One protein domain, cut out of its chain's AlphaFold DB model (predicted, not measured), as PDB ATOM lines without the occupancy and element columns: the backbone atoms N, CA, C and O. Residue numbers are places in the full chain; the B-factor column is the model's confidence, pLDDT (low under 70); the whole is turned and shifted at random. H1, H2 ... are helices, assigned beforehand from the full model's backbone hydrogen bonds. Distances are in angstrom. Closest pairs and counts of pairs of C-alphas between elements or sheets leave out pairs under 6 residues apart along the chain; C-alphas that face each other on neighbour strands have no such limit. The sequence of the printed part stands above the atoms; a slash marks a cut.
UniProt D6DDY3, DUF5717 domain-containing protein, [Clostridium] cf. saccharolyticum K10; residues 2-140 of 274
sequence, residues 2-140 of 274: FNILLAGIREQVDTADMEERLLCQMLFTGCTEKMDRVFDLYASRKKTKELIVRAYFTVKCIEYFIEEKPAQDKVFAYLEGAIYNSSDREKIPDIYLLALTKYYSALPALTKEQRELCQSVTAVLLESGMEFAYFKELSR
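AT A GLANCE: This is residues 2 to 140 of the 274 residues of the protein "DUF5717 domain-containing protein" of [Clostridium] cf. saccharolyticum K10 (UniProt D6DDY3). An elongated row of helices zigzags along one long axis, with H1, H2 and H3 folded back and forth at one end and H5 to H8 gathered round H6 at the other. H4 sits in the middle and bridges the two groups, touching H2 on the one hand and H6 on the other. The printed part has 139 residues with eight named helices, H1 to H8 in order along the chain, and no named strand; the class is all helix. It is only just compact, close to loose, with a radius of gyration of the C-alphas of 16.9 A, and spans 53 by 29 by 26 A.

HOW THE PARTS SIT: Start at H4, residues 50 to 65. Its residues 58 to 65 touch the hub, H6, residues 94 to 106, closest at the C-alphas of Phe 65 and Ala 99, 5.4 A apart, at a steep tilt of 49 degrees, the same way. Residues 118 to 125 of H7, residues 112 to 127, touch H6, with the C-alphas of Leu 97 and Val 121 closest at 6.3 A, at a steep tilt of 53 degrees, opposite ways. Look next at H5, residues 73 to 85, which touches H6 with residues 76 to 80 alone; the C-alphas of Phe 76 and Leu 100 are closest at 6.4 A. H8, residues 135 to 138, touches H6, the closest C-alphas being Ser 105 and Leu 138 at 4.5 A. Toward the other end, H4 touches residues 23 to 27 of H2, residues 16 to 29, closest at the C-alphas of Leu 27 and Tyr 56, 7.0 A apart. H2 and H3, residues 35 to 43, form a helical hairpin, with the C-alphas of Glu 19 and Tyr 42 closest at 5.6 A. H1, residues 2 to 10, and H2 form another and only just touch, with 3 pairs of C-alphas within 8 A, closest at Leu 5 and Met 18, 6.9 A. Among the pairs apart are H1 and H6, and H4 and H7. Every O i to N i+4 pair is within hydrogen-bond range in H1 to H6, and 11 of 12 in H7; H8 is too short for such a pair.

IN THESE COORDINATES: Find C-alpha 50 at (37.896, -43.220, -29.986); from there H4 runs 22.0 A to C-alpha 65 at (55.455, -36.691, -41.593). H7 is 23.1 A long, H2 20.1 A, H6 18.7 A and H5 18.6 A. H1 begins at C-alpha 2, at (29.359, -35.642, -48.825).

THE WHOLE: The C-alphas farthest apart are those of Glu 11 and Glu 127, 53.4 A. The printed part has no cut and no long link. Mean pLDDT of the printed part is 86.3; residues 46 to 47 and 87 to 90 are under 70.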
ATOM      1  N   PHE A   2      29.084 -36.941 -49.482       76.31
ATOM      2  CA  PHE A   2      29.359 -35.642 -48.825       76.31
ATOM      3  C   PHE A   2      28.296 -34.546 -49.067       76.31
ATOM      4  O   PHE A   2      27.835 -33.910 -48.127       76.31
ATOM      5  N   ASN A   3      27.844 -34.358 -50.311       79.69
ATOM      6  CA  ASN A   3      26.806 -33.358 -50.617       79.69
ATOM      7  C   ASN A   3      25.444 -33.697 -49.980       79.69
ATOM      8  O   ASN A   3      24.675 -32.795 -49.668       79.69
ATOM      9  N   ILE A   4      25.166 -34.988 -49.766       80.31
ATOM     10  CA  ILE A   4      23.939 -35.465 -49.113       80.31
ATOM     11  C   ILE A   4      24.024 -35.198 -47.605       80.31
ATOM     12  O   ILE A   4      23.051 -34.736 -47.023       80.31
ATOM     13  N   LEU A   5      25.201 -35.389 -46.996       80.56
ATOM     14  CA  LEU A   5      25.445 -35.021 -45.600       80.56
ATOM     15  C   LEU A   5      25.204 -33.519 -45.370       80.56
ATOM     16  O   LEU A   5      24.486 -33.139 -44.451       80.56
ATOM     17  N   LEU A   6      25.743 -32.660 -46.240       80.62
ATOM     18  CA  LEU A   6      25.524 -31.213 -46.141       80.62
ATOM     19  C   LEU A   6      24.053 -30.817 -46.310       80.62
ATOM     20  O   LEU A   6      23.599 -29.890 -45.643       80.62
ATOM     21  N   ALA A   7      23.313 -31.499 -47.187       78.38
ATOM     22  CA  ALA A   7      21.877 -31.289 -47.325       78.38
ATOM     23  C   ALA A   7      21.128 -31.718 -46.051       78.38
ATOM     24  O   ALA A   7      20.339 -30.940 -45.532       78.38
ATOM     25  N   GLY A   8      21.445 -32.887 -45.484       77.69
ATOM     26  CA  GLY A   8      20.839 -33.363 -44.235       77.69
ATOM     27  C   GLY A   8      21.067 -32.423 -43.048       77.69
ATOM     28  O   GLY A   8      20.147 -32.181 -42.275       77.69
ATOM     29  N   ILE A   9      22.258 -31.820 -42.951       79.75
ATOM     30  CA  ILE A   9      22.570 -30.819 -41.918       79.75
ATOM     31  C   ILE A   9      21.749 -29.539 -42.110       79.75
ATOM     32  O   ILE A   9      21.249 -28.980 -41.134       79.75
ATOM     33  N   ARG A  10      21.593 -29.065 -43.356       79.88
ATOM     34  CA  ARG A  10      20.771 -27.877 -43.661       79.88
ATOM     35  C   ARG A  10      19.306 -28.087 -43.291       79.88
ATOM     36  O   ARG A  10      18.688 -27.174 -42.760       79.88
ATOM     37  N   GLU A  11      18.802 -29.293 -43.517       83.31
ATOM     38  CA  GLU A  11      17.432 -29.700 -43.186       83.31
ATOM     39  C   GLU A  11      17.259 -30.111 -41.705       83.31
ATOM     40  O   GLU A  11      16.203 -30.609 -41.326       83.31
ATOM     41  N   GLN A  12      18.278 -29.916 -40.854       77.00
ATOM     42  CA  GLN A  12      18.279 -30.261 -39.421       77.00
ATOM     43  C   GLN A  12      17.924 -31.730 -39.110       77.00
ATOM     44  O   GLN A  12      17.376 -32.044 -38.053       77.00
ATOM     45  N   VAL A  13      18.265 -32.646 -40.017       78.81
ATOM     46  CA  VAL A  13      18.079 -34.089 -39.825       78.81
ATOM     47  C   VAL A  13      19.192 -34.643 -38.926       78.81
ATOM     48  O   VAL A  13      20.314 -34.132 -38.924       78.81
ATOM     49  N   ASP A  14      18.910 -35.702 -38.162       78.12
ATOM     50  CA  ASP A  14      19.948 -36.416 -37.409       78.12
ATOM     51  C   ASP A  14      20.906 -37.146 -38.368       78.12
ATOM     52  O   ASP A  14      20.576 -38.177 -38.956       78.12
ATOM     53  N   THR A  15      22.098 -36.574 -38.555       81.50
ATOM     54  CA  THR A  15      23.138 -37.067 -39.468       81.50
ATOM     55  C   THR A  15      24.300 -37.764 -38.761       81.50
ATOM     56  O   THR A  15      25.290 -38.080 -39.421       81.50
ATOM     57  N   ALA A  16      24.206 -38.039 -37.454       77.56
ATOM     58  CA  ALA A  16      25.335 -38.555 -36.675       77.56
ATOM     59  C   ALA A  16      25.901 -39.885 -37.222       77.56
ATOM     60  O   ALA A  16      27.113 -40.020 -37.392       77.56
ATOM     61  N   ASP A  17      25.034 -40.845 -37.577       83.06
ATOM     62  CA  ASP A  17      25.449 -42.119 -38.201       83.06
ATOM     63  C   ASP A  17      26.101 -41.901 -39.576       83.06
ATOM     64  O   ASP A  17      27.063 -42.570 -39.957       83.06
ATOM     65  N   MET A  18      25.601 -40.920 -40.328       82.94
ATOM     66  CA  MET A  18      26.082 -40.628 -41.673       82.94
ATOM     67  C   MET A  18      27.470 -39.977 -41.661       82.94
ATOM     68  O   MET A  18      28.289 -40.288 -42.526       82.94
ATOM     69  N   GLU A  19      27.737 -39.104 -40.690       84.44
ATOM     70  CA  GLU A  19      29.053 -38.499 -40.447       84.44
ATOM     71  C   GLU A  19      30.092 -39.578 -40.148       84.44
ATOM     72  O   GLU A  19      31.139 -39.622 -40.795       84.44
ATOM     73  N   GLU A  20      29.761 -40.495 -39.232       85.25
ATOM     74  CA  GLU A  20      30.629 -41.608 -38.852       85.25
ATOM     75  C   GLU A  20      30.933 -42.518 -40.051       85.25
ATOM     76  O   GLU A  20      32.094 -42.776 -40.367       85.25
ATOM     77  N   ARG A  21      29.899 -42.965 -40.774       86.88
ATOM     78  CA  ARG A  21      30.058 -43.872 -41.921       86.88
ATOM     79  C   ARG A  21      30.823 -43.235 -43.066       86.88
ATOM     80  O   ARG A  21      31.634 -43.909 -43.699       86.88
ATOM     81  N   LEU A  22      30.571 -41.955 -43.340       86.12
ATOM     82  CA  LEU A  22      31.309 -41.226 -44.362       86.12
ATOM     83  C   LEU A  22      32.780 -41.093 -43.974       86.12
ATOM     84  O   LEU A  22      33.641 -41.342 -44.812       86.12
ATOM     85  N   LEU A  23      33.070 -40.754 -42.716       86.44
ATOM     86  CA  LEU A  23      34.439 -40.663 -42.225       86.44
ATOM     87  C   LEU A  23      35.151 -42.019 -42.303       86.44
ATOM     88  O   LEU A  23      36.241 -42.096 -42.858       86.44
ATOM     89  N   CYS A  24      34.517 -43.105 -41.847       85.81
ATOM     90  CA  CYS A  24      35.052 -44.461 -41.987       85.81
ATOM     91  C   CYS A  24      35.321 -44.834 -43.448       85.81
ATOM     92  O   CYS A  24      36.373 -45.390 -43.753       85.81
ATOM     93  N   GLN A  25      34.395 -44.509 -44.353       86.94
ATOM     94  CA  GLN A  25      34.579 -44.758 -45.778       86.94
ATOM     95  C   GLN A  25      35.782 -43.978 -46.319       86.94
ATOM     96  O   GLN A  25      36.604 -44.567 -47.007       86.94
ATOM     97  N   MET A  26      35.917 -42.693 -45.984       87.06
ATOM     98  CA  MET A  26      37.038 -41.857 -46.434       87.06
ATOM     99  C   MET A  26      38.384 -42.355 -45.899       87.06
ATOM    100  O   MET A  26      39.356 -42.386 -46.652       87.06
ATOM    101  N   LEU A  27      38.427 -42.798 -44.639       87.12
ATOM    102  CA  LEU A  27      39.614 -43.403 -44.029       87.12
ATOM    103  C   LEU A  27      39.996 -44.725 -44.704       87.12
ATOM    104  O   LEU A  27      41.177 -44.997 -44.886       87.12
ATOM    105  N   PHE A  28      39.010 -45.536 -45.097       85.31
ATOM    106  CA  PHE A  28      39.255 -46.819 -45.754       85.31
ATOM    107  C   PHE A  28      39.653 -46.666 -47.228       85.31
ATOM    108  O   PHE A  28      40.503 -47.404 -47.714       85.31
ATOM    109  N   THR A  29      39.054 -45.715 -47.953       84.88
ATOM    110  CA  THR A  29      39.345 -45.497 -49.380       84.88
ATOM    111  C   THR A  29      40.527 -44.561 -49.628       84.88
ATOM    112  O   THR A  29      40.936 -44.417 -50.775       84.88
ATOM    113  N   GLY A  30      41.045 -43.885 -48.597       78.94
ATOM    114  CA  GLY A  30      42.125 -42.900 -48.725       78.94
ATOM    115  C   GLY A  30      41.708 -41.584 -49.396       78.94
ATOM    116  O   GLY A  30      42.558 -40.808 -49.823       78.94
ATOM    117  N   CYS A  31      40.407 -41.298 -49.518       79.50
ATOM    118  CA  CYS A  31      39.926 -40.064 -50.148       79.50
ATOM    119  C   CYS A  31      39.909 -38.910 -49.132       79.50
ATOM    120  O   CYS A  31      38.896 -38.703 -48.460       79.50
ATOM    121  N   THR A  32      40.999 -38.141 -49.019       77.50
ATOM    122  CA  THR A  32      41.177 -37.170 -47.918       77.50
ATOM    123  C   THR A  32      40.700 -35.737 -48.197       77.50
ATOM    124  O   THR A  32      40.551 -34.962 -47.253       77.50
ATOM    125  N   GLU A  33      40.335 -35.386 -49.437       77.38
ATOM    126  CA  GLU A  33      40.044 -33.999 -49.879       77.38
ATOM    127  C   GLU A  33      39.059 -33.198 -49.003       77.38
ATOM    128  O   GLU A  33      39.131 -31.972 -48.930       77.38
ATOM    129  N   LYS A  34      38.088 -33.866 -48.368       83.38
ATOM    130  CA  LYS A  34      37.049 -33.222 -47.534       83.38
ATOM    131  C   LYS A  34      36.989 -33.784 -46.116       83.38
ATOM    132  O   LYS A  34      36.026 -33.519 -45.396       83.38
ATOM    133  N   MET A  35      37.990 -34.575 -45.738       84.62
ATOM    134  CA  MET A  35      37.971 -35.368 -44.512       84.62
ATOM    135  C   MET A  35      37.907 -34.479 -43.274       84.62
ATOM    136  O   MET A  35      37.107 -34.748 -42.388       84.62
ATOM    137  N   ASP A  36      38.651 -33.372 -43.261       85.44
ATOM    138  CA  ASP A  36      38.710 -32.435 -42.132       85.44
ATOM    139  C   ASP A  36      37.332 -31.865 -41.800       85.44
ATOM    140  O   ASP A  36      36.944 -31.810 -40.640       85.44
ATOM    141  N   ARG A  37      36.545 -31.522 -42.829       84.25
ATOM    142  CA  ARG A  37      35.184 -30.994 -42.649       84.25
ATOM    143  C   ARG A  37      34.231 -32.048 -42.100       84.25
ATOM    144  O   ARG A  37      33.387 -31.729 -41.273       84.25
ATOM    145  N   VAL A  38      34.335 -33.290 -42.577       83.69
ATOM    146  CA  VAL A  38      33.517 -34.403 -42.065       83.69
ATOM    147  C   VAL A  38      33.918 -34.732 -40.627       83.69
ATOM    148  O   VAL A  38      33.051 -34.975 -39.794       83.69
ATOM    149  N   PHE A  39      35.215 -34.678 -40.323       86.38
ATOM    150  CA  PHE A  39      35.732 -34.883 -38.979       86.38
ATOM    151  C   PHE A  39      35.275 -33.794 -38.011       86.38
ATOM    152  O   PHE A  39      34.830 -34.130 -36.924       86.38
ATOM    153  N   ASP A  40      35.313 -32.516 -38.395       85.56
ATOM    154  CA  ASP A  40      34.852 -31.419 -37.534       85.56
ATOM    155  C   ASP A  40      33.360 -31.568 -37.182       85.56
ATOM    156  O   ASP A  40      32.962 -31.366 -36.033       85.56
ATOM    157  N   LEU A  41      32.537 -32.005 -38.146       83.44
ATOM    158  CA  LEU A  41      31.125 -32.326 -37.911       83.44
ATOM    159  C   LEU A  41      30.971 -33.499 -36.937       83.44
ATOM    160  O   LEU A  41      30.247 -33.382 -35.949       83.44
ATOM    161  N   TYR A  42      31.711 -34.584 -37.160       83.56
ATOM    162  CA  TYR A  42      31.706 -35.761 -36.293       83.56
ATOM    163  C   TYR A  42      32.192 -35.446 -34.865       83.56
ATOM    164  O   TYR A  42      31.575 -35.861 -33.885       83.56
ATOM    165  N   ALA A  43      33.261 -34.658 -34.729       82.44
ATOM    166  CA  ALA A  43      33.859 -34.261 -33.457       82.44
ATOM    167  C   ALA A  43      32.964 -33.313 -32.645       82.44
ATOM    168  O   ALA A  43      33.047 -33.292 -31.420       82.44
ATOM    169  N   SER A  44      32.072 -32.565 -33.306       80.56
ATOM    170  CA  SER A  44      31.096 -31.693 -32.637       80.56
ATOM    171  C   SER A  44      29.975 -32.456 -31.904       80.56
ATOM    172  O   SER A  44      29.173 -31.853 -31.184       80.56
ATOM    173  N   ARG A  45      29.892 -33.786 -32.064       77.88
ATOM    174  CA  ARG A  45      28.858 -34.634 -31.455       77.88
ATOM    175  C   ARG A  45      29.237 -35.087 -30.037       77.88
ATOM    176  O   ARG A  45      30.398 -35.269 -29.699       77.88
ATOM    177  N   LYS A  46      28.222 -35.348 -29.197       61.97
ATOM    178  CA  LYS A  46      28.393 -35.743 -27.778       61.97
ATOM    179  C   LYS A  46      29.000 -37.136 -27.559       61.97
ATOM    180  O   LYS A  46      29.443 -37.426 -26.452       61.97
ATOM    181  N   LYS A  47      28.952 -38.021 -28.557       69.44
ATOM    182  CA  LYS A  47      29.496 -39.384 -28.488       69.44
ATOM    183  C   LYS A  47      30.313 -39.644 -29.744       69.44
ATOM    184  O   LYS A  47      29.740 -39.769 -30.820       69.44
ATOM    185  N   THR A  48      31.626 -39.749 -29.590       75.50
ATOM    186  CA  THR A  48      32.549 -40.147 -30.654       75.50
ATOM    187  C   THR A  48      33.249 -41.441 -30.258       75.50
ATOM    188  O   THR A  48      33.599 -41.664 -29.099       75.50
ATOM    189  N   LYS A  49      33.426 -42.340 -31.226       80.50
ATOM    190  CA  LYS A  49      34.223 -43.559 -31.063       80.50
ATOM    191  C   LYS A  49      35.706 -43.212 -31.153       80.50
ATOM    192  O   LYS A  49      36.161 -42.741 -32.197       80.50
ATOM    193  N   GLU A  50      36.456 -43.507 -30.093       80.00
ATOM    194  CA  GLU A  50      37.896 -43.220 -29.986       80.00
ATOM    195  C   GLU A  50      38.711 -43.834 -31.138       80.00
ATOM    196  O   GLU A  50      39.620 -43.194 -31.660       80.00
ATOM    197  N   LEU A  51      38.336 -45.031 -31.600       84.06
ATOM    198  CA  LEU A  51      38.985 -45.715 -32.724       84.06
ATOM    199  C   LEU A  51      38.993 -44.862 -34.006       84.06
ATOM    200  O   LEU A  51      40.011 -44.769 -34.685       84.06
ATOM    201  N   ILE A  52      37.863 -44.226 -34.328       84.75
ATOM    202  CA  ILE A  52      37.704 -43.422 -35.549       84.75
ATOM    203  C   ILE A  52      38.498 -42.123 -35.427       84.75
ATOM    204  O   ILE A  52      39.137 -41.690 -36.384       84.75
ATOM    205  N   VAL A  53      38.509 -41.539 -34.227       85.88
ATOM    206  CA  VAL A  53      39.312 -40.353 -33.916       85.88
ATOM    207  C   VAL A  53      40.802 -40.659 -34.091       85.88
ATOM    208  O   VAL A  53      41.493 -39.944 -34.815       85.88
ATOM    209  N   ARG A  54      41.286 -41.772 -33.527       86.81
ATOM    210  CA  ARG A  54      42.671 -42.230 -33.712       86.81
ATOM    211  C   ARG A  54      43.001 -42.510 -35.176       86.81
ATOM    212  O   ARG A  54      44.066 -42.120 -35.650       86.81
ATOM    213  N   ALA A  55      42.106 -43.152 -35.922       88.12
ATOM    214  CA  ALA A  55      42.320 -43.410 -37.344       88.12
ATOM    215  C   ALA A  55      42.478 -42.101 -38.140       88.12
ATOM    216  O   ALA A  55      43.424 -41.974 -38.917       88.12
ATOM    217  N   TYR A  56      41.633 -41.100 -37.877       90.19
ATOM    218  CA  TYR A  56      41.751 -39.770 -38.481       90.19
ATOM    219  C   TYR A  56      43.099 -39.106 -38.183       90.19
ATOM    220  O   TYR A  56      43.800 -38.694 -39.110       90.19
ATOM    221  N   PHE A  57      43.507 -39.046 -36.912       90.69
ATOM    222  CA  PHE A  57      44.788 -38.431 -36.557       90.69
ATOM    223  C   PHE A  57      45.988 -39.221 -37.090       90.69
ATOM    224  O   PHE A  57      46.995 -38.617 -37.441       90.69
ATOM    225  N   THR A  58      45.868 -40.541 -37.253       91.19
ATOM    226  CA  THR A  58      46.898 -41.365 -37.910       91.19
ATOM    227  C   THR A  58      47.094 -40.973 -39.362       91.19
ATOM    228  O   THR A  58      48.232 -40.759 -39.770       91.19
ATOM    229  N   VAL A  59      46.010 -40.803 -40.122       90.81
ATOM    230  CA  VAL A  59      46.107 -40.319 -41.506       90.81
ATOM    231  C   VAL A  59      46.742 -38.929 -41.541       90.81
ATOM    232  O   VAL A  59      47.640 -38.701 -42.342       90.81
ATOM    233  N   LYS A  60      46.371 -38.030 -40.621       91.81
ATOM    234  CA  LYS A  60      46.974 -36.688 -40.551       91.81
ATOM    235  C   LYS A  60      48.463 -36.699 -40.226       91.81
ATOM    236  O   LYS A  60      49.207 -35.910 -40.797       91.81
ATOM    237  N   CYS A  61      48.910 -37.592 -39.348       92.50
ATOM    238  CA  CYS A  61      50.333 -37.730 -39.044       92.50
ATOM    239  C   CYS A  61      51.111 -38.315 -40.229       92.50
ATOM    240  O   CYS A  61      52.242 -37.902 -40.460       92.50
ATOM    241  N   ILE A  62      50.512 -39.230 -41.001       90.88
ATOM    242  CA  ILE A  62      51.101 -39.752 -42.245       90.88
ATOM    243  C   ILE A  62      51.222 -38.634 -43.287       90.88
ATOM    244  O   ILE A  62      52.314 -38.422 -43.811       90.88
ATOM    245  N   GLU A  63      50.141 -37.882 -43.531       90.50
ATOM    246  CA  GLU A  63      50.145 -36.727 -44.441       90.50
ATOM    247  C   GLU A  63      51.224 -35.706 -44.033       90.50
ATOM    248  O   GLU A  63      51.924 -35.175 -44.887       90.50
ATOM    249  N   TYR A  64      51.400 -35.463 -42.730       93.06
ATOM    250  CA  TYR A  64      52.387 -34.510 -42.221       93.06
ATOM    251  C   TYR A  64      53.834 -35.002 -42.288       93.06
ATOM    252  O   TYR A  64      54.725 -34.284 -42.741       93.06
ATOM    253  N   PHE A  65      54.093 -36.207 -41.786       92.69
ATOM    254  CA  PHE A  65      55.455 -36.691 -41.593       92.69
ATOM    255  C   PHE A  65      56.037 -37.312 -42.864       92.69
ATOM    256  O   PHE A  65      57.183 -37.017 -43.191       92.69
ATOM    257  N   ILE A  66      55.246 -38.135 -43.567       88.81
ATOM    258  CA  ILE A  66      55.681 -38.899 -44.747       88.81
ATOM    259  C   ILE A  66      55.417 -38.116 -46.035       88.81
ATOM    260  O   ILE A  66      56.275 -38.058 -46.902       88.81
ATOM    261  N   GLU A  67      54.234 -37.514 -46.182       87.12
ATOM    262  CA  GLU A  67      53.876 -36.792 -47.419       87.12
ATOM    263  C   GLU A  67      54.244 -35.300 -47.381       87.12
ATOM    264  O   GLU A  67      53.976 -34.573 -48.338       87.12
ATOM    265  N   GLU A  68      54.819 -34.842 -46.265       86.69
ATOM    266  CA  GLU A  68      55.265 -33.463 -46.025       86.69
ATOM    267  C   GLU A  68      54.191 -32.387 -46.255       86.69
ATOM    268  O   GLU A  68      54.474 -31.236 -46.597       86.69
ATOM    269  N   LYS A  69      52.921 -32.742 -46.036       88.38
ATOM    270  CA  LYS A  69      51.794 -31.810 -46.130       88.38
ATOM    271  C   LYS A  69      51.631 -31.034 -44.819       88.38
ATOM    272  O   LYS A  69      51.773 -31.602 -43.739       88.38
ATOM    273  N   PRO A  70      51.258 -29.746 -44.861       86.50
ATOM    274  CA  PRO A  70      51.019 -28.986 -43.641       86.50
ATOM    275  C   PRO A  70      49.832 -29.561 -42.855       86.50
ATOM    276  O   PRO A  70      48.766 -29.828 -43.413       86.50
ATOM    277  N   ALA A  71      50.006 -29.706 -41.541       87.00
ATOM    278  CA  ALA A  71      48.947 -30.093 -40.613       87.00
ATOM    279  C   ALA A  71      48.439 -28.886 -39.813       87.00
ATOM    280  O   ALA A  71      49.139 -27.895 -39.630       87.00
ATOM    281  N   GLN A  72      47.197 -28.977 -39.335       84.56
ATOM    282  CA  GLN A  72      46.579 -27.954 -38.489       84.56
ATOM    283  C   GLN A  72      47.024 -28.116 -37.030       84.56
ATOM    284  O   GLN A  72      47.111 -29.244 -36.551       84.56
ATOM    285  N   ASP A  73      47.161 -27.016 -36.286       85.38
ATOM    286  CA  ASP A  73      47.579 -27.024 -34.868       85.38
ATOM    287  C   ASP A  73      46.722 -27.932 -33.969       85.38
ATOM    288  O   ASP A  73      47.220 -28.551 -33.030       85.38
ATOM    289  N   LYS A  74      45.432 -28.098 -34.303       85.00
ATOM    290  CA  LYS A  74      44.513 -29.009 -33.597       85.00
ATOM    291  C   LYS A  74      44.985 -30.469 -33.599       85.00
ATOM    292  O   LYS A  74      44.640 -31.221 -32.692       85.00
ATOM    293  N   VAL A  75      45.747 -30.872 -34.619       88.19
ATOM    294  CA  VAL A  75      46.356 -32.204 -34.711       88.19
ATOM    295  C   VAL A  75      47.389 -32.363 -33.610       88.19
ATOM    296  O   VAL A  75      47.302 -33.313 -32.842       88.19
ATOM    297  N   PHE A  76      48.301 -31.404 -33.468       91.38
ATOM    298  CA  PHE A  76      49.354 -31.466 -32.457       91.38
ATOM    299  C   PHE A  76      48.794 -31.365 -31.038       91.38
ATOM    300  O   PHE A  76      49.186 -32.160 -30.193       91.38
ATOM    301  N   ALA A  77      47.787 -30.520 -30.798       89.50
ATOM    302  CA  ALA A  77      47.100 -30.470 -29.504       89.50
ATOM    303  C   ALA A  77      46.461 -31.821 -29.117       89.50
ATOM    304  O   ALA A  77      46.503 -32.233 -27.956       89.50
ATOM    305  N   TYR A  78      45.892 -32.547 -30.089       88.44
ATOM    306  CA  TYR A  78      45.400 -33.903 -29.847       88.44
ATOM    307  C   TYR A  78      46.538 -34.880 -29.537       88.44
ATOM    308  O   TYR A  78      46.402 -35.674 -28.610       88.44
ATOM    309  N   LEU A  79      47.643 -34.831 -30.287       89.94
ATOM    310  CA  LEU A  79      48.799 -35.707 -30.064       89.94
ATOM    311  C   LEU A  79      49.406 -35.493 -28.675       89.94
ATOM    312  O   LEU A  79      49.649 -36.465 -27.966       89.94
ATOM    313  N   GLU A  80      49.578 -34.236 -28.265       91.44
ATOM    314  CA  GLU A  80      50.031 -33.868 -26.922       91.44
ATOM    315  C   GLU A  80      49.132 -34.492 -25.851       91.44
ATOM    316  O   GLU A  80      49.617 -35.197 -24.966       91.44
ATOM    317  N   GLY A  81      47.812 -34.320 -25.977       87.19
ATOM    318  CA  GLY A  81      46.847 -34.922 -25.060       87.19
ATOM    319  C   GLY A  81      46.851 -36.453 -25.093       87.19
ATOM    320  O   GLY A  81      46.728 -37.092 -24.048       87.19
ATOM    321  N   ALA A  82      47.005 -37.065 -26.266       85.44
ATOM    322  CA  ALA A  82      47.038 -38.515 -26.413       85.44
ATOM    323  C   ALA A  82      48.264 -39.124 -25.720       85.44
ATOM    324  O   ALA A  82      48.119 -40.133 -25.034       85.44
ATOM    325  N   ILE A  83      49.434 -38.488 -25.853       83.88
ATOM    326  CA  ILE A  83      50.692 -38.959 -25.260       83.88
ATOM    327  C   ILE A  83      50.757 -38.654 -23.762       83.88
ATOM    328  O   ILE A  83      51.269 -39.465 -22.991       83.88
ATOM    329  N   TYR A  84      50.207 -37.519 -23.327       81.75
ATOM    330  CA  TYR A  84      50.169 -37.162 -21.909       81.75
ATOM    331  C   TYR A  84      49.261 -38.098 -21.101       81.75
ATOM    332  O   TYR A  84      49.608 -38.513 -19.998       81.75
ATOM    333  N   ASN A  85      48.099 -38.458 -21.656       77.81
ATOM    334  CA  ASN A  85      47.116 -39.296 -20.965       77.81
ATOM    335  C   ASN A  85      47.435 -40.798 -21.027       77.81
ATOM    336  O   ASN A  85      46.893 -41.576 -20.240       77.81
ATOM    337  N   SER A  86      48.290 -41.237 -21.952       73.50
ATOM    338  CA  SER A  86      48.728 -42.628 -22.024       73.50
ATOM    339  C   SER A  86      49.826 -42.903 -20.997       73.50
ATOM    340  O   SER A  86      50.937 -42.391 -21.104       73.50
ATOM    341  N   SER A  87      49.532 -43.772 -20.029       60.56
ATOM    342  CA  SER A  87      50.506 -44.242 -19.031       60.56
ATOM    343  C   SER A  87      51.611 -45.111 -19.644       60.56
ATOM    344  O   SER A  87      52.659 -45.300 -19.038       60.56
ATOM    345  N   ASP A  88      51.350 -45.660 -20.831       65.38
ATOM    346  CA  ASP A  88      52.200 -46.606 -21.538       65.38
ATOM    347  C   ASP A  88      52.449 -46.093 -22.960       65.38
ATOM    348  O   ASP A  88      51.544 -46.078 -23.801       65.38
ATOM    349  N   ARG A  89      53.672 -45.611 -23.190       63.62
ATOM    350  CA  ARG A  89      54.061 -44.947 -24.437       63.62
ATOM    351  C   ARG A  89      54.325 -45.924 -25.576       63.62
ATOM    352  O   ARG A  89      54.188 -45.521 -26.723       63.62
ATOM    353  N   GLU A  90      54.596 -47.195 -25.280       60.84
ATOM    354  CA  GLU A  90      54.769 -48.243 -26.298       60.84
ATOM    355  C   GLU A  90      53.456 -48.560 -27.030       60.84
ATOM    356  O   GLU A  90      53.450 -49.081 -28.142       60.84
ATOM    357  N   LYS A  91      52.310 -48.217 -26.429       72.62
ATOM    358  CA  LYS A  91      50.990 -48.375 -27.060       72.62
ATOM    359  C   LYS A  91      50.643 -47.252 -28.033       72.62
ATOM    360  O   LYS A  91      49.615 -47.331 -28.712       72.62
ATOM    361  N   ILE A  92      51.443 -46.190 -28.068       83.19
ATOM    362  CA  ILE A  92      51.224 -45.060 -28.961       83.19
ATOM    363  C   ILE A  92      51.855 -45.401 -30.311       83.19
ATOM    364  O   ILE A  92      53.010 -45.809 -30.348       83.19
ATOM    365  N   PRO A  93      51.144 -45.212 -31.432       88.44
ATOM    366  CA  PRO A  93      51.743 -45.400 -32.746       88.44
ATOM    367  C   PRO A  93      52.968 -44.496 -32.945       88.44
ATOM    368  O   PRO A  93      52.854 -43.283 -32.775       88.44
ATOM    369  N   ASP A  94      54.089 -45.047 -33.416       91.56
ATOM    370  CA  ASP A  94      55.336 -44.286 -33.635       91.56
ATOM    371  C   ASP A  94      55.131 -43.033 -34.493       91.56
ATOM    372  O   ASP A  94      55.722 -41.989 -34.245       91.56
ATOM    373  N   ILE A  95      54.223 -43.096 -35.473       93.19
ATOM    374  CA  ILE A  95      53.915 -41.965 -36.359       93.19
ATOM    375  C   ILE A  95      53.405 -40.732 -35.598       93.19
ATOM    376  O   ILE A  95      53.598 -39.613 -36.064       93.19
ATOM    377  N   TYR A  96      52.794 -40.907 -34.421       92.81
ATOM    378  CA  TYR A  96      52.384 -39.792 -33.558       92.81
ATOM    379  C   TYR A  96      53.602 -39.128 -32.922       92.81
ATOM    380  O   TYR A  96      53.694 -37.904 -32.892       92.81
ATOM    381  N   LEU A  97      54.542 -39.943 -32.441       93.44
ATOM    382  CA  LEU A  97      55.786 -39.493 -31.823       93.44
ATOM    383  C   LEU A  97      56.667 -38.759 -32.845       93.44
ATOM    384  O   LEU A  97      57.178 -37.670 -32.575       93.44
ATOM    385  N   LEU A  98      56.778 -39.322 -34.048       94.69
ATOM    386  CA  LEU A  98      57.507 -38.750 -35.179       94.69
ATOM    387  C   LEU A  98      56.900 -37.419 -35.637       94.69
ATOM    388  O   LEU A  98      57.604 -36.414 -35.732       94.69
ATOM    389  N   ALA A  99      55.580 -37.371 -35.849       95.06
ATOM    390  CA  ALA A  99      54.900 -36.140 -36.243       95.06
ATOM    391  C   ALA A  99      55.032 -35.041 -35.175       95.06
ATOM    392  O   ALA A  99      55.309 -33.890 -35.514       95.06
ATOM    393  N   LEU A 100      54.884 -35.383 -33.889       94.62
ATOM    394  CA  LEU A 100      54.990 -34.404 -32.809       94.62
ATOM    395  C   LEU A 100      56.416 -33.851 -32.667       94.62
ATOM    396  O   LEU A 100      56.597 -32.643 -32.540       94.62
ATOM    397  N   THR A 101      57.436 -34.709 -32.721       95.06
ATOM    398  CA  THR A 101      58.834 -34.257 -32.622       95.06
ATOM    399  C   THR A 101      59.272 -33.445 -33.841       95.06
ATOM    400  O   THR A 101      59.932 -32.421 -33.664       95.06
ATOM    401  N   LYS A 102      58.843 -33.810 -35.061       95.25
ATOM    402  CA  LYS A 102      59.069 -32.994 -36.273       95.25
ATOM    403  C   LYS A 102      58.426 -31.610 -36.124       95.25
ATOM    404  O   LYS A 102      59.083 -30.606 -36.392       95.25
ATOM    405  N   TYR A 103      57.207 -31.530 -35.588       94.94
ATOM    406  CA  TYR A 103      56.545 -30.253 -35.299       94.94
ATOM    407  C   TYR A 103      57.303 -29.406 -34.274       94.94
ATOM    408  O   TYR A 103      57.572 -28.233 -34.524       94.94
ATOM    409  N   TYR A 104      57.722 -30.000 -33.156       94.94
ATOM    410  CA  TYR A 104      58.507 -29.296 -32.141       94.94
ATOM    411  C   TYR A 104      59.844 -28.780 -32.660       94.94
ATOM    412  O   TYR A 104      60.256 -27.695 -32.264       94.94
ATOM    413  N   SER A 105      60.492 -29.512 -33.568       93.56
ATOM    414  CA  SER A 105      61.747 -29.070 -34.187       93.56
ATOM    415  C   SER A 105      61.580 -27.785 -35.012       93.56
ATOM    416  O   SER A 105      62.496 -26.970 -35.077       93.56
ATOM    417  N   ALA A 106      60.390 -27.565 -35.584       92.31
ATOM    418  CA  ALA A 106      60.070 -26.382 -36.378       92.31
ATOM    419  C   ALA A 106      59.640 -25.171 -35.526       92.31
ATOM    420  O   ALA A 106      59.579 -24.049 -36.036       92.31
ATOM    421  N   LEU A 107      59.323 -25.366 -34.239       92.38
ATOM    422  CA  LEU A 107      58.876 -24.283 -33.370       92.38
ATOM    423  C   LEU A 107      60.054 -23.430 -32.868       92.38
ATOM    424  O   LEU A 107      61.109 -23.947 -32.499       92.38
ATOM    425  N   PRO A 108      59.879 -22.100 -32.761       90.38
ATOM    426  CA  PRO A 108      60.926 -21.227 -32.241       90.38
ATOM    427  C   PRO A 108      61.170 -21.436 -30.740       90.38
ATOM    428  O   PRO A 108      62.295 -21.243 -30.279       90.38
ATOM    429  N   ALA A 109      60.141 -21.820 -29.983       93.19
ATOM    430  CA  ALA A 109      60.206 -22.095 -28.553       93.19
ATOM    431  C   ALA A 109      59.093 -23.069 -28.140       93.19
ATOM    432  O   ALA A 109      58.035 -23.097 -28.763       93.19
ATOM    433  N   LEU A 110      59.330 -23.814 -27.058       93.44
ATOM    434  CA  LEU A 110      58.362 -24.724 -26.442       93.44
ATOM    435  C   LEU A 110      57.973 -24.236 -25.045       93.44
ATOM    436  O   LEU A 110      58.795 -23.648 -24.332       93.44
ATOM    437  N   THR A 111      56.742 -24.534 -24.629       94.00
ATOM    438  CA  THR A 111      56.335 -24.398 -23.223       94.00
ATOM    439  C   THR A 111      57.070 -25.416 -22.342       94.00
ATOM    440  O   THR A 111      57.739 -26.331 -22.829       94.00
ATOM    441  N   LYS A 112      56.964 -25.276 -21.012       92.00
ATOM    442  CA  LYS A 112      57.591 -26.223 -20.077       92.00
ATOM    443  C   LYS A 112      57.058 -27.649 -20.267       92.00
ATOM    444  O   LYS A 112      57.852 -28.575 -20.375       92.00
ATOM    445  N   GLU A 113      55.740 -27.794 -20.373       90.88
ATOM    446  CA  GLU A 113      55.068 -29.082 -20.586       90.88
ATOM    447  C   GLU A 113      55.463 -29.701 -21.933       90.88
ATOM    448  O   GLU A 113      55.832 -30.871 -21.995       90.88
ATOM    449  N   GLN A 114      55.495 -28.894 -22.999       93.25
ATOM    450  CA  GLN A 114      55.947 -29.341 -24.318       93.25
ATOM    451  C   GLN A 114      57.413 -29.772 -24.311       93.25
ATOM    452  O   GLN A 114      57.769 -30.736 -24.979       93.25
ATOM    453  N   ARG A 115      58.279 -29.092 -23.553       93.69
ATOM    454  CA  ARG A 115      59.692 -29.469 -23.432       93.69
ATOM    455  C   ARG A 115      59.859 -30.801 -22.705       93.69
ATOM    456  O   ARG A 115      60.623 -31.638 -23.175       93.69
ATOM    457  N   GLU A 116      59.149 -31.005 -21.598       92.31
ATOM    458  CA  GLU A 116      59.147 -32.284 -20.877       92.31
ATOM    459  C   GLU A 116      58.654 -33.412 -21.790       92.31
ATOM    460  O   GLU A 116      59.307 -34.451 -21.907       92.31
ATOM    461  N   LEU A 117      57.563 -33.173 -22.523       91.69
ATOM    462  CA  LEU A 117      57.037 -34.123 -23.495       91.69
ATOM    463  C   LEU A 117      58.053 -34.411 -24.609       91.69
ATOM    464  O   LEU A 117      58.356 -35.575 -24.861       91.69
ATOM    465  N   CYS A 118      58.638 -33.371 -25.205       94.25
ATOM    466  CA  CYS A 118      59.646 -33.451 -26.262       94.25
ATOM    467  C   CYS A 118      60.848 -34.304 -25.846       94.25
ATOM    468  O   CYS A 118      61.200 -35.247 -26.552       94.25
ATOM    469  N   GLN A 119      61.435 -34.040 -24.674       93.44
ATOM    470  CA  GLN A 119      62.550 -34.828 -24.135       93.44
ATOM    471  C   GLN A 119      62.182 -36.300 -24.001       93.44
ATOM    472  O   GLN A 119      62.930 -37.193 -24.395       93.44
ATOM    473  N   SER A 120      60.991 -36.536 -23.471       91.38
ATOM    474  CA  SER A 120      60.516 -37.865 -23.148       91.38
ATOM    475  C   SER A 120      60.177 -38.698 -24.393       91.38
ATOM    476  O   SER A 120      60.442 -39.895 -24.412       91.38
ATOM    477  N   VAL A 121      59.647 -38.066 -25.445       92.50
ATOM    478  CA  VAL A 121      59.354 -38.710 -26.733       92.50
ATOM    479  C   VAL A 121      60.637 -38.930 -27.532       92.50
ATOM    480  O   VAL A 121      60.814 -39.990 -28.126       92.50
ATOM    481  N   THR A 122      61.558 -37.965 -27.506       93.50
ATOM    482  CA  THR A 122      62.855 -38.079 -28.188       93.50
ATOM    483  C   THR A 122      63.647 -39.275 -27.662       93.50
ATOM    484  O   THR A 122      64.202 -40.022 -28.459       93.50
ATOM    485  N   ALA A 123      63.644 -39.510 -26.346       92.19
ATOM    486  CA  ALA A 123      64.295 -40.679 -25.753       92.19
ATOM    487  C   ALA A 123      63.752 -42.005 -26.319       92.19
ATOM    488  O   ALA A 123      64.536 -42.843 -26.752       92.19
ATOM    489  N   VAL A 124      62.424 -42.154 -26.411       92.12
ATOM    490  CA  VAL A 124      61.775 -43.363 -26.961       92.12
ATOM    491  C   VAL A 124      62.150 -43.587 -28.431       92.12
ATOM    492  O   VAL A 124      62.431 -44.714 -28.843       92.12
ATOM    493  N   LEU A 125      62.191 -42.516 -29.232       93.19
ATOM    494  CA  LEU A 125      62.583 -42.604 -30.642       93.19
ATOM    495  C   LEU A 125      64.057 -43.001 -30.805       93.19
ATOM    496  O   LEU A 125      64.371 -43.847 -31.641       93.19
ATOM    497  N   LEU A 126      64.949 -42.440 -29.981       92.75
ATOM    498  CA  LEU A 126      66.376 -42.780 -29.977       92.75
ATOM    499  C   LEU A 126      66.616 -44.241 -29.571       92.75
ATOM    500  O   LEU A 126      67.386 -44.935 -30.229       92.75
ATOM    501  N   GLU A 127      65.932 -44.727 -28.532       91.44
ATOM    502  CA  GLU A 127      65.999 -46.131 -28.098       91.44
ATOM    503  C   GLU A 127      65.525 -47.095 -29.195       91.44
ATOM    504  O   GLU A 127      66.089 -48.175 -29.366       91.44
ATOM    505  N   SER A 128      64.543 -46.669 -29.992       90.50
ATOM    506  CA  SER A 128      64.023 -47.427 -31.137       90.50
ATOM    507  C   SER A 128      64.897 -47.313 -32.397       90.50
ATOM    508  O   SER A 128      64.593 -47.931 -33.417       90.50
ATOM    509  N   GLY A 129      65.973 -46.517 -32.366       90.31
ATOM    510  CA  GLY A 129      66.841 -46.258 -33.519       90.31
ATOM    511  C   GLY A 129      66.170 -45.455 -34.641       90.31
ATOM    512  O   GLY A 129      66.603 -45.542 -35.793       90.31
ATOM    513  N   MET A 130      65.110 -44.707 -34.313       93.56
ATOM    514  CA  MET A 130      64.354 -43.849 -35.225       93.56
ATOM    515  C   MET A 130      64.960 -42.447 -35.267       93.56
ATOM    516  O   MET A 130      64.487 -41.521 -34.611       93.56
ATOM    517  N   GLU A 131      66.039 -42.308 -36.027       92.56
ATOM    518  CA  GLU A 131      66.873 -41.105 -36.063       92.56
ATOM    519  C   GLU A 131      66.727 -40.410 -37.416       92.56
ATOM    520  O   GLU A 131      66.821 -41.055 -38.454       92.56
ATOM    521  N   PHE A 132      66.480 -39.101 -37.420       93.31
ATOM    522  CA  PHE A 132      66.181 -38.342 -38.643       93.31
ATOM    523  C   PHE A 132      66.954 -37.031 -38.687       93.31
ATOM    524  O   PHE A 132      67.400 -36.527 -37.654       93.31
ATOM    525  N   ALA A 133      67.053 -36.422 -39.872       91.69
ATOM    526  CA  ALA A 133      67.808 -35.182 -40.059       91.69
ATOM    527  C   ALA A 133      67.314 -34.036 -39.151       91.69
ATOM    528  O   ALA A 133      68.118 -33.269 -38.618       91.69
ATOM    529  N   TYR A 134      66.001 -33.956 -38.902       92.94
ATOM    530  CA  TYR A 134      65.403 -32.914 -38.057       92.94
ATOM    531  C   TYR A 134      65.797 -33.003 -36.570       92.94
ATOM    532  O   TYR A 134      65.569 -32.052 -35.820       92.94
ATOM    533  N   PHE A 135      66.416 -34.102 -36.119       93.31
ATOM    534  CA  PHE A 135      66.867 -34.237 -34.728       93.31
ATOM    535  C   PHE A 135      67.940 -33.201 -34.372       93.31
ATOM    536  O   PHE A 135      68.041 -32.806 -33.210       93.31
ATOM    537  N   LYS A 136      68.692 -32.699 -35.361       90.12
ATOM    538  CA  LYS A 136      69.609 -31.570 -35.159       90.12
ATOM    539  C   LYS A 136      68.879 -30.322 -34.668       90.12
ATOM    540  O   LYS A 136      69.309 -29.718 -33.696       90.12
ATOM    541  N   GLU A 137      67.749 -29.975 -35.279       91.69
ATOM    542  CA  GLU A 137      66.932 -28.837 -34.838       91.69
ATOM    543  C   GLU A 137      66.254 -29.112 -33.490       91.69
ATOM    544  O   GLU A 137      66.147 -28.237 -32.626       91.69
ATOM    545  N   LEU A 138      65.860 -30.367 -33.264       92.62
ATOM    546  CA  LEU A 138      65.249 -30.814 -32.015       92.62
ATOM    547  C   LEU A 138      66.199 -30.722 -30.807       92.62
ATOM    548  O   LEU A 138      65.732 -30.607 -29.669       92.62
ATOM    549  N   SER A 139      67.517 -30.699 -31.037       91.94
ATOM    550  CA  SER A 139      68.537 -30.606 -29.983       91.94
ATOM    551  C   SER A 139      68.420 -29.334 -29.130       91.94
ATOM    552  O   SER A 139      68.916 -29.282 -28.005       91.94
ATOM    553  N   ARG A 140      67.708 -28.314 -29.632       91.19
ATOM    554  CA  ARG A 140      67.349 -27.088 -28.897       91.19
ATOM    555  C   ARG A 140      66.476 -27.356 -27.673       91.19
ATOM    556  O   ARG A 140      66.437 -26.544 -26.746       91.19
TER     557      ARG A 140